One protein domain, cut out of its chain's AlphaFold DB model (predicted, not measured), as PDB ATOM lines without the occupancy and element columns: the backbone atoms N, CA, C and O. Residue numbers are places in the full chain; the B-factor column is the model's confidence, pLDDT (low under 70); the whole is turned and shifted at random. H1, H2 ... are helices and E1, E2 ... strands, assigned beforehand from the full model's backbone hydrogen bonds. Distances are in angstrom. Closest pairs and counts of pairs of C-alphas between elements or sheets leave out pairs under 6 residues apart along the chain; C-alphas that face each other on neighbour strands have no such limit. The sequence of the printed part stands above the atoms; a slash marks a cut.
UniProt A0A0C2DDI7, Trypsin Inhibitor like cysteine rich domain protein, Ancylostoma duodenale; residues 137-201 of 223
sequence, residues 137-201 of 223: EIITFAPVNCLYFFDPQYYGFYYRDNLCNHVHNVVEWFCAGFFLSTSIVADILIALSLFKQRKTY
ATOM      1  N   GLU A 137     248.071 382.944 380.713       56.09
ATOM      2  CA  GLU A 137     247.609 383.097 379.338       56.09
ATOM      3  C   GLU A 137     248.692 382.591 378.359       56.09
ATOM      4  O   GLU A 137     249.633 383.299 377.994       56.09
ATOM      5  N   ILE A 138     248.612 381.314 377.966       56.22
ATOM      6  CA  ILE A 138     249.507 380.734 376.965       56.22
ATOM      7  C   ILE A 138     249.044 381.255 375.607       56.22
ATOM      8  O   ILE A 138     248.095 380.741 375.014       56.22
ATOM      9  N   ILE A 139     249.736 382.258 375.074       55.72
ATOM     10  CA  ILE A 139     249.511 382.699 373.697       55.72
ATOM     11  C   ILE A 139     250.154 381.667 372.755       55.72
ATOM     12  O   ILE A 139     251.319 381.776 372.367       55.72
ATOM     13  N   THR A 140     249.410 380.626 372.375       52.56
ATOM     14  CA  THR A 140     249.863 379.660 371.365       52.56
ATOM     15  C   THR A 140     249.656 380.221 369.957       52.56
ATOM     16  O   THR A 140     248.541 380.224 369.436       52.56
ATOM     17  N   PHE A 141     250.728 380.653 369.290       55.00
ATOM     18  CA  PHE A 141     250.691 380.929 367.850       55.00
ATOM     19  C   PHE A 141     250.795 379.605 367.076       55.00
ATOM     20  O   PHE A 141     251.876 379.049 366.883       55.00
ATOM     21  N   ALA A 142     249.643 379.078 366.653       48.59
ATOM     22  CA  ALA A 142     249.510 377.782 365.992       48.59
ATOM     23  C   ALA A 142     249.581 377.889 364.458       48.59
ATOM     24  O   ALA A 142     248.560 377.859 363.769       48.59
ATOM     25  N   PRO A 143     250.793 377.974 363.893       56.94
ATOM     26  CA  PRO A 143     251.038 377.137 362.719       56.94
ATOM     27  C   PRO A 143     252.130 376.082 362.933       56.94
ATOM     28  O   PRO A 143     252.301 375.236 362.062       56.94
ATOM     29  N   VAL A 144     252.855 376.085 364.064       59.94
ATOM     30  CA  VAL A 144     254.064 375.241 364.218       59.94
ATOM     31  C   VAL A 144     254.144 374.406 365.505       59.94
ATOM     32  O   VAL A 144     255.193 373.832 365.776       59.94
ATOM     33  N   ASN A 145     253.069 374.296 366.299       64.38
ATOM     34  CA  ASN A 145     253.071 373.586 367.598       64.38
ATOM     35  C   ASN A 145     254.220 374.001 368.542       64.38
ATOM     36  O   ASN A 145     254.642 373.235 369.404       64.38
ATOM     37  N   CYS A 146     254.720 375.226 368.398       67.56
ATOM     38  CA  CYS A 146     255.657 375.808 369.341       67.56
ATOM     39  C   CYS A 146     254.866 376.412 370.502       67.56
ATOM     40  O   CYS A 146     254.046 377.310 370.300       67.56
ATOM     41  N   LEU A 147     255.106 375.915 371.714       64.31
ATOM     42  CA  LEU A 147     254.578 376.514 372.934       64.31
ATOM     43  C   LEU A 147     255.473 377.689 373.328       64.31
ATOM     44  O   LEU A 147     256.654 377.506 373.622       64.31
ATOM     45  N   TYR A 148     254.898 378.888 373.314       62.72
ATOM     46  CA  TYR A 148     255.555 380.098 373.782       62.72
ATOM     47  C   TYR A 148     255.111 380.358 375.216       62.72
ATOM     48  O   TYR A 148     253.927 380.573 375.469       62.72
ATOM     49  N   PHE A 149     256.064 380.340 376.145       65.56
ATOM     50  CA  PHE A 149     255.851 380.828 377.502       65.56
ATOM     51  C   PHE A 149     256.500 382.201 377.618       65.56
ATOM     52  O   PHE A 149     257.718 382.337 377.463       65.56
ATOM     53  N   PHE A 150     255.673 383.218 377.849       61.78
ATOM     54  CA  PHE A 150     256.151 384.532 378.245       61.78
ATOM     55  C   PHE A 150     256.238 384.556 379.766       61.78
ATOM     56  O   PHE A 150     255.208 384.526 380.439       61.78
ATOM     57  N   ASP A 151     257.458 384.581 380.299       67.19
ATOM     58  CA  ASP A 151     257.661 384.796 381.728       67.19
ATOM     59  C   ASP A 151     257.773 386.309 381.993       67.19
ATOM     60  O   ASP A 151     258.775 386.933 381.608       67.19
ATOM     61  N   PRO A 152     256.768 386.933 382.637       70.06
ATOM     62  CA  PRO A 152     256.782 388.366 382.896       70.06
ATOM     63  C   PRO A 152     257.893 388.787 383.865       70.06
ATOM     64  O   PRO A 152     258.268 389.959 383.857       70.06
ATOM     65  N   GLN A 153     258.446 387.878 384.678       68.69
ATOM     66  CA  GLN A 153     259.527 388.231 385.603       68.69
ATOM     67  C   GLN A 153     260.865 388.437 384.884       68.69
ATOM     68  O   GLN A 153     261.713 389.179 385.378       68.69
ATOM     69  N   TYR A 154     261.052 387.817 383.714       68.19
ATOM     70  CA  TYR A 154     262.346 387.778 383.029       68.19
ATOM     71  C   TYR A 154     262.393 388.476 381.667       68.19
ATOM     72  O   TYR A 154     263.453 388.479 381.043       68.19
ATOM     73  N   TYR A 155     261.291 389.084 381.197       71.44
ATOM     74  CA  TYR A 155     261.184 389.679 379.847       71.44
ATOM     75  C   TYR A 155     261.798 388.778 378.754       71.44
ATOM     76  O   TYR A 155     262.410 389.250 377.794       71.44
ATOM     77  N   GLY A 156     261.677 387.463 378.939       65.75
ATOM     78  CA  GLY A 156     262.365 386.445 378.162       65.75
ATOM     79  C   GLY A 156     261.380 385.393 377.680       65.75
ATOM     80  O   GLY A 156     260.431 385.040 378.378       65.75
ATOM     81  N   PHE A 157     261.609 384.897 376.468       65.44
ATOM     82  CA  PHE A 157     260.863 383.774 375.914       65.44
ATOM     83  C   PHE A 157     261.637 382.488 376.188       65.44
ATOM     84  O   PHE A 157     262.803 382.375 375.803       65.44
ATOM     85  N   TYR A 158     260.990 381.517 376.830       65.38
ATOM     86  CA  TYR A 158     261.568 380.191 377.046       65.38
ATOM     87  C   TYR A 158     260.911 379.171 376.118       65.38
ATOM     88  O   TYR A 158     259.690 379.146 375.952       65.38
ATOM     89  N   TYR A 159     261.742 378.319 375.515       64.69
ATOM     90  CA  TYR A 159     261.318 377.286 374.576       64.69
ATOM     91  C   TYR A 159     261.393 375.920 375.248       64.69
ATOM     92  O   TYR A 159     262.450 375.514 375.735       64.69
ATOM     93  N   ARG A 160     260.283 375.184 375.228       55.84
ATOM     94  CA  ARG A 160     260.291 373.745 375.483       55.84
ATOM     95  C   ARG A 160     260.497 373.069 374.123       55.84
ATOM     96  O   ARG A 160     259.710 373.301 373.216       55.84
ATOM     97  N   ASP A 161     261.578 372.300 373.995       60.94
ATOM     98  CA  ASP A 161     262.019 371.520 372.820       60.94
ATOM     99  C   ASP A 161     263.010 372.178 371.833       60.94
ATOM    100  O   ASP A 161     262.819 373.262 371.279       60.94
ATOM    101  N   ASN A 162     264.080 371.422 371.543       72.00
ATOM    102  CA  ASN A 162     265.224 371.815 370.706       72.00
ATOM    103  C   ASN A 162     264.846 372.129 369.246       72.00
ATOM    104  O   ASN A 162     265.558 372.871 368.568       72.00
ATOM    105  N   LEU A 163     263.733 371.573 368.751       78.69
ATOM    106  CA  LEU A 163     263.284 371.776 367.374       78.69
ATOM    107  C   LEU A 163     262.769 373.203 367.154       78.69
ATOM    108  O   LEU A 163     263.085 373.811 366.131       78.69
ATOM    109  N   CYS A 164     262.035 373.760 368.121       79.50
ATOM    110  CA  CYS A 164     261.488 375.106 367.984       79.50
ATOM    111  C   CYS A 164     262.603 376.162 368.005       79.50
ATOM    112  O   CYS A 164     262.585 377.087 367.197       79.50
ATOM    113  N   ASN A 165     263.637 375.966 368.831       80.88
ATOM    114  CA  ASN A 165     264.831 376.814 368.811       80.88
ATOM    115  C   ASN A 165     265.544 376.762 367.446       80.88
ATOM    116  O   ASN A 165     266.000 377.781 366.932       80.88
ATOM    117  N   HIS A 166     265.617 375.588 366.814       84.19
ATOM    118  CA  HIS A 166     266.223 375.475 365.489       84.19
ATOM    119  C   HIS A 166     265.414 376.223 364.423       84.19
ATOM    120  O   HIS A 166     265.983 377.005 363.663       84.19
ATOM    121  N   VAL A 167     264.090 376.045 364.404       84.44
ATOM    122  CA  VAL A 167     263.199 376.768 363.480       84.44
ATOM    123  C   VAL A 167     263.265 378.274 363.724       84.44
ATOM    124  O   VAL A 167     263.368 379.028 362.761       84.44
ATOM    125  N   HIS A 168     263.265 378.714 364.983       83.38
ATOM    126  CA  HIS A 168     263.356 380.130 365.330       83.38
ATOM    127  C   HIS A 168     264.649 380.747 364.809       83.38
ATOM    128  O   HIS A 168     264.593 381.740 364.092       83.38
ATOM    129  N   ASN A 169     265.794 380.113 365.083       87.44
ATOM    130  CA  ASN A 169     267.076 380.571 364.558       87.44
ATOM    131  C   ASN A 169     267.033 380.651 363.029       87.44
ATOM    132  O   ASN A 169     267.406 381.665 362.454       87.44
ATOM    133  N   VAL A 170     266.534 379.613 362.352       91.19
ATOM    134  CA  VAL A 170     266.422 379.616 360.887       91.19
ATOM    135  C   VAL A 170     265.575 380.799 360.403       91.19
ATOM    136  O   VAL A 170     266.025 381.543 359.534       91.19
ATOM    137  N   VAL A 171     264.394 381.021 360.983       89.25
ATOM    138  CA  VAL A 171     263.509 382.143 360.628       89.25
ATOM    139  C   VAL A 171     264.179 383.490 360.893       89.25
ATOM    140  O   VAL A 171     264.106 384.378 360.046       89.25
ATOM    141  N   GLU A 172     264.868 383.640 362.020       90.25
ATOM    142  CA  GLU A 172     265.601 384.854 362.371       90.25
ATOM    143  C   GLU A 172     266.695 385.159 361.339       90.25
ATOM    144  O   GLU A 172     266.741 386.266 360.796       90.25
ATOM    145  N   TRP A 173     267.505 384.161 360.978       94.94
ATOM    146  CA  TRP A 173     268.536 384.293 359.948       94.94
ATOM    147  C   TRP A 173     267.945 384.615 358.570       94.94
ATOM    148  O   TRP A 173     268.491 385.455 357.850       94.94
ATOM    149  N   PHE A 174     266.817 384.002 358.204       94.75
ATOM    150  CA  PHE A 174     266.118 384.306 356.952       94.75
ATOM    151  C   PHE A 174     265.584 385.744 356.926       94.75
ATOM    152  O   PHE A 174     265.796 386.457 355.942       94.75
ATOM    153  N   CYS A 175     264.938 386.194 358.003       92.94
ATOM    154  CA  CYS A 175     264.435 387.559 358.130       92.94
ATOM    155  C   CYS A 175     265.580 388.578 358.092       92.94
ATOM    156  O   CYS A 175     265.530 389.524 357.303       92.94
ATOM    157  N   ALA A 176     266.642 388.362 358.872       93.12
ATOM    158  CA  ALA A 176     267.823 389.222 358.877       93.12
ATOM    159  C   ALA A 176     268.466 389.306 357.483       93.12
ATOM    160  O   ALA A 176     268.761 390.400 356.997       93.12
ATOM    161  N   GLY A 177     268.609 388.168 356.796       96.25
ATOM    162  CA  GLY A 177     269.120 388.116 355.427       96.25
ATOM    163  C   GLY A 177     268.248 388.892 354.435       96.25
ATOM    164  O   GLY A 177     268.770 389.645 353.610       96.25
ATOM    165  N   PHE A 178     266.924 388.768 354.539       96.12
ATOM    166  CA  PHE A 178     265.985 389.491 353.682       96.12
ATOM    167  C   PHE A 178     266.054 391.012 353.892       96.12
ATOM    168  O   PHE A 178     266.145 391.773 352.923       96.12
ATOM    169  N   PHE A 179     266.077 391.476 355.144       95.06
ATOM    170  CA  PHE A 179     266.182 392.908 355.449       95.06
ATOM    171  C   PHE A 179     267.529 393.502 355.022       95.06
ATOM    172  O   PHE A 179     267.565 394.578 354.424       95.06
ATOM    173  N   LEU A 180     268.637 392.789 355.241       96.06
ATOM    174  CA  LEU A 180     269.955 393.241 354.785       96.06
ATOM    175  C   LEU A 180     270.041 393.285 353.256       96.06
ATOM    176  O   LEU A 180     270.539 394.258 352.689       96.06
ATOM    177  N   SER A 181     269.505 392.270 352.574       97.19
ATOM    178  CA  SER A 181     269.482 392.221 351.111       97.19
ATOM    179  C   SER A 181     268.682 393.383 350.516       97.19
ATOM    180  O   SER A 181     269.173 394.092 349.635       97.19
ATOM    181  N   THR A 182     267.476 393.633 351.031       96.31
ATOM    182  CA  THR A 182     266.625 394.736 350.557       96.31
ATOM    183  C   THR A 182     267.246 396.108 350.823       96.31
ATOM    184  O   THR A 182     267.164 396.976 349.952       96.31
ATOM    185  N   SER A 183     267.941 396.292 351.953       97.44
ATOM    186  CA  SER A 183     268.701 397.518 352.240       97.44
ATOM    187  C   SER A 183     269.809 397.764 351.212       97.44
ATOM    188  O   SER A 183     269.899 398.859 350.659       97.44
ATOM    189  N   ILE A 184     270.609 396.742 350.888       97.94
ATOM    190  CA  ILE A 184     271.690 396.861 349.894       97.94
ATOM    191  C   ILE A 184     271.126 397.229 348.517       97.94
ATOM    192  O   ILE A 184     271.665 398.093 347.824       97.94
ATOM    193  N   VAL A 185     270.018 396.600 348.111       97.75
ATOM    194  CA  VAL A 185     269.352 396.926 346.842       97.75
ATOM    195  C   VAL A 185     268.856 398.373 346.844       97.75
ATOM    196  O   VAL A 185     269.043 399.077 345.849       97.75
ATOM    197  N   ALA A 186     268.270 398.843 347.948       97.44
ATOM    198  CA  ALA A 186     267.832 400.230 348.080       97.44
ATOM    199  C   ALA A 186     269.005 401.215 347.935       97.44
ATOM    200  O   ALA A 186     268.896 402.174 347.167       97.44
ATOM    201  N   ASP A 187     270.144 400.945 348.573       97.56
ATOM    202  CA  ASP A 187     271.345 401.784 348.474       97.56
ATOM    203  C   ASP A 187     271.901 401.835 347.043       97.56
ATOM    204  O   ASP A 187     272.232 402.912 346.536       97.56
ATOM    205  N   ILE A 188     271.934 400.695 346.343       98.31
ATOM    206  CA  ILE A 188     272.345 400.631 344.932       98.31
ATOM    207  C   ILE A 188     271.395 401.455 344.054       98.31
ATOM    208  O   ILE A 188     271.846 402.226 343.202       98.31
ATOM    209  N   LEU A 189     270.080 401.331 344.258       97.62
ATOM    210  CA  LEU A 189     269.087 402.099 343.505       97.62
ATOM    211  C   LEU A 189     269.234 403.607 343.749       97.62
ATOM    212  O   LEU A 189     269.181 404.391 342.795       97.62
ATOM    213  N   ILE A 190     269.483 404.015 344.996       97.88
ATOM    214  CA  ILE A 190     269.753 405.412 345.350       97.88
ATOM    215  C   ILE A 190     271.028 405.890 344.646       97.88
ATOM    216  O   ILE A 190     270.993 406.923 343.972       97.88
ATOM    217  N   ALA A 191     272.123 405.130 344.701       98.06
ATOM    218  CA  ALA A 191     273.379 405.479 344.035       98.06
ATOM    219  C   ALA A 191     273.211 405.635 342.512       98.06
ATOM    220  O   ALA A 191     273.677 406.619 341.927       98.06
ATOM    221  N   LEU A 192     272.480 404.722 341.866       97.25
ATOM    222  CA  LEU A 192     272.174 404.800 340.435       97.25
ATOM    223  C   LEU A 192     271.301 406.014 340.093       97.25
ATOM    224  O   LEU A 192     271.503 406.642 339.046       97.25
ATOM    225  N   SER A 193     270.354 406.372 340.963       96.62
ATOM    226  CA  SER A 193     269.511 407.558 340.777       96.62
ATOM    227  C   SER A 193     270.336 408.850 340.812       96.62
ATOM    228  O   SER A 193     270.216 409.682 339.906       96.62
ATOM    229  N   LEU A 194     271.259 408.968 341.774       96.12
ATOM    230  CA  LEU A 194     272.176 410.102 341.898       96.12
ATOM    231  C   LEU A 194     273.145 410.166 340.712       96.12
ATOM    232  O   LEU A 194     273.408 411.243 340.171       96.12
ATOM    233  N   PHE A 195     273.630 409.014 340.243       96.00
ATOM    234  CA  PHE A 195     274.501 408.947 339.071       96.00
ATOM    235  C   PHE A 195     273.790 409.425 337.793       96.00
ATOM    236  O   PHE A 195     274.355 410.205 337.017       96.00
ATOM    237  N   LYS A 196     272.521 409.037 337.590       95.06
ATOM    238  CA  LYS A 196     271.698 409.526 336.466       95.06
ATOM    239  C   LYS A 196     271.467 411.038 336.528       95.06
ATOM    240  O   LYS A 196     271.559 411.711 335.495       95.06
ATOM    241  N   GLN A 197     271.212 411.582 337.719       94.56
ATOM    242  CA  GLN A 197     271.072 413.029 337.908       94.56
ATOM    243  C   GLN A 197     272.367 413.765 337.541       94.56
ATOM    244  O   GLN A 197     272.327 414.732 336.776       94.56
ATOM    245  N   ARG A 198     273.526 413.259 337.985       95.06
ATOM    246  CA  ARG A 198     274.835 413.860 337.679       95.06
ATOM    247  C   ARG A 198     275.135 413.882 336.180       95.06
ATOM    248  O   ARG A 198     275.593 414.902 335.669       95.06
ATOM    249  N   LYS A 199     274.835 412.790 335.463       92.75
ATOM    250  CA  LYS A 199     275.038 412.711 334.006       92.75
ATOM    251  C   LYS A 199     274.179 413.731 333.253       92.75
ATOM    252  O   LYS A 199     274.658 414.381 332.330       92.75
ATOM    253  N   THR A 200     272.931 413.910 333.683       92.00
ATOM    254  CA  THR A 200     272.018 414.893 333.079       92.00
ATOM    255  C   THR A 200     272.486 416.327 333.337       92.00
ATOM    256  O   THR A 200     272.423 417.165 332.440       92.00
ATOM    257  N   TYR A 201     273.007 416.602 334.537       90.94
ATOM    258  CA  TYR A 201     273.555 417.914 334.881       90.94
ATOM    259  C   TYR A 201     274.808 418.257 334.060       90.94
ATOM    260  O   TYR A 201     274.875 419.345 333.495       90.94
TER     261      TYR A 201
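What this domain is: This is residues 137 to 201 of the 223 residues of the protein "Trypsin Inhibitor like cysteine rich domain protein" of Ancylostoma duodenale (UniProt A0A0C2DDI7). One long, straight-running helix, H1, makes nearly the whole length, and a small two-strand hairpin, E1 and E2, sits at its first end as a head, with the unnamed stretch of residues 137 to 147 leading into it. The far part of the helix, residues 169 to 201, sticks out alone. The printed part has 65 residues, with two named strands and then one named helix along the chain; the sheet's order is E1, E2, antiparallel, and the class is mostly helix. The whole is extended, with a radius of gyration of the C-alphas of 20.6 A, and it is a rod spanning 62 by 24 by 17 A.

How they stand to each other: Past the first eleven residues, look at E1, residues 148 to 151, and E2, residues 156 to 159: they form an antiparallel hairpin, with 142 degrees between their directions. C-alphas 150 and 157 face each other at 5.3 A, and N 158 and O 149 are within hydrogen-bond range at 3.4 A. Go on to H1, residues 162 to 201, where every O i to N i+4 pair is within hydrogen-bond range. The closest C-alphas of E2 and H1 are those of Tyr 159 and Asn 165, 6.8 A apart. E1 and H1 are apart.

Where its parts are: Find C-alpha 148 at (255.555, 380.098, 373.782); from there E1 runs 9.5 A to C-alpha 151. E2 runs 9.9 A from C-alpha 156 to C-alpha 159. Then find C-alpha 162 at (265.224, 371.815, 370.706), from which H1 runs 59.0 A to C-alpha 201 at (273.555, 417.914, 334.881).

The domain as a whole: The two C-alphas farthest apart are those of Glu 137 and Tyr 201, at 62.1 A. The printed part has no cut, and the links E1 to E2 and E2 to H1 are tight. Residues 151 to 156 also stand free. Look in the B-factor column for the model's confidence: the mean pLDDT of the printed part is 80.8, H1 has a mean of 93, and residues 137 to 151, 153 to 154 and 156 to 161 are under 70.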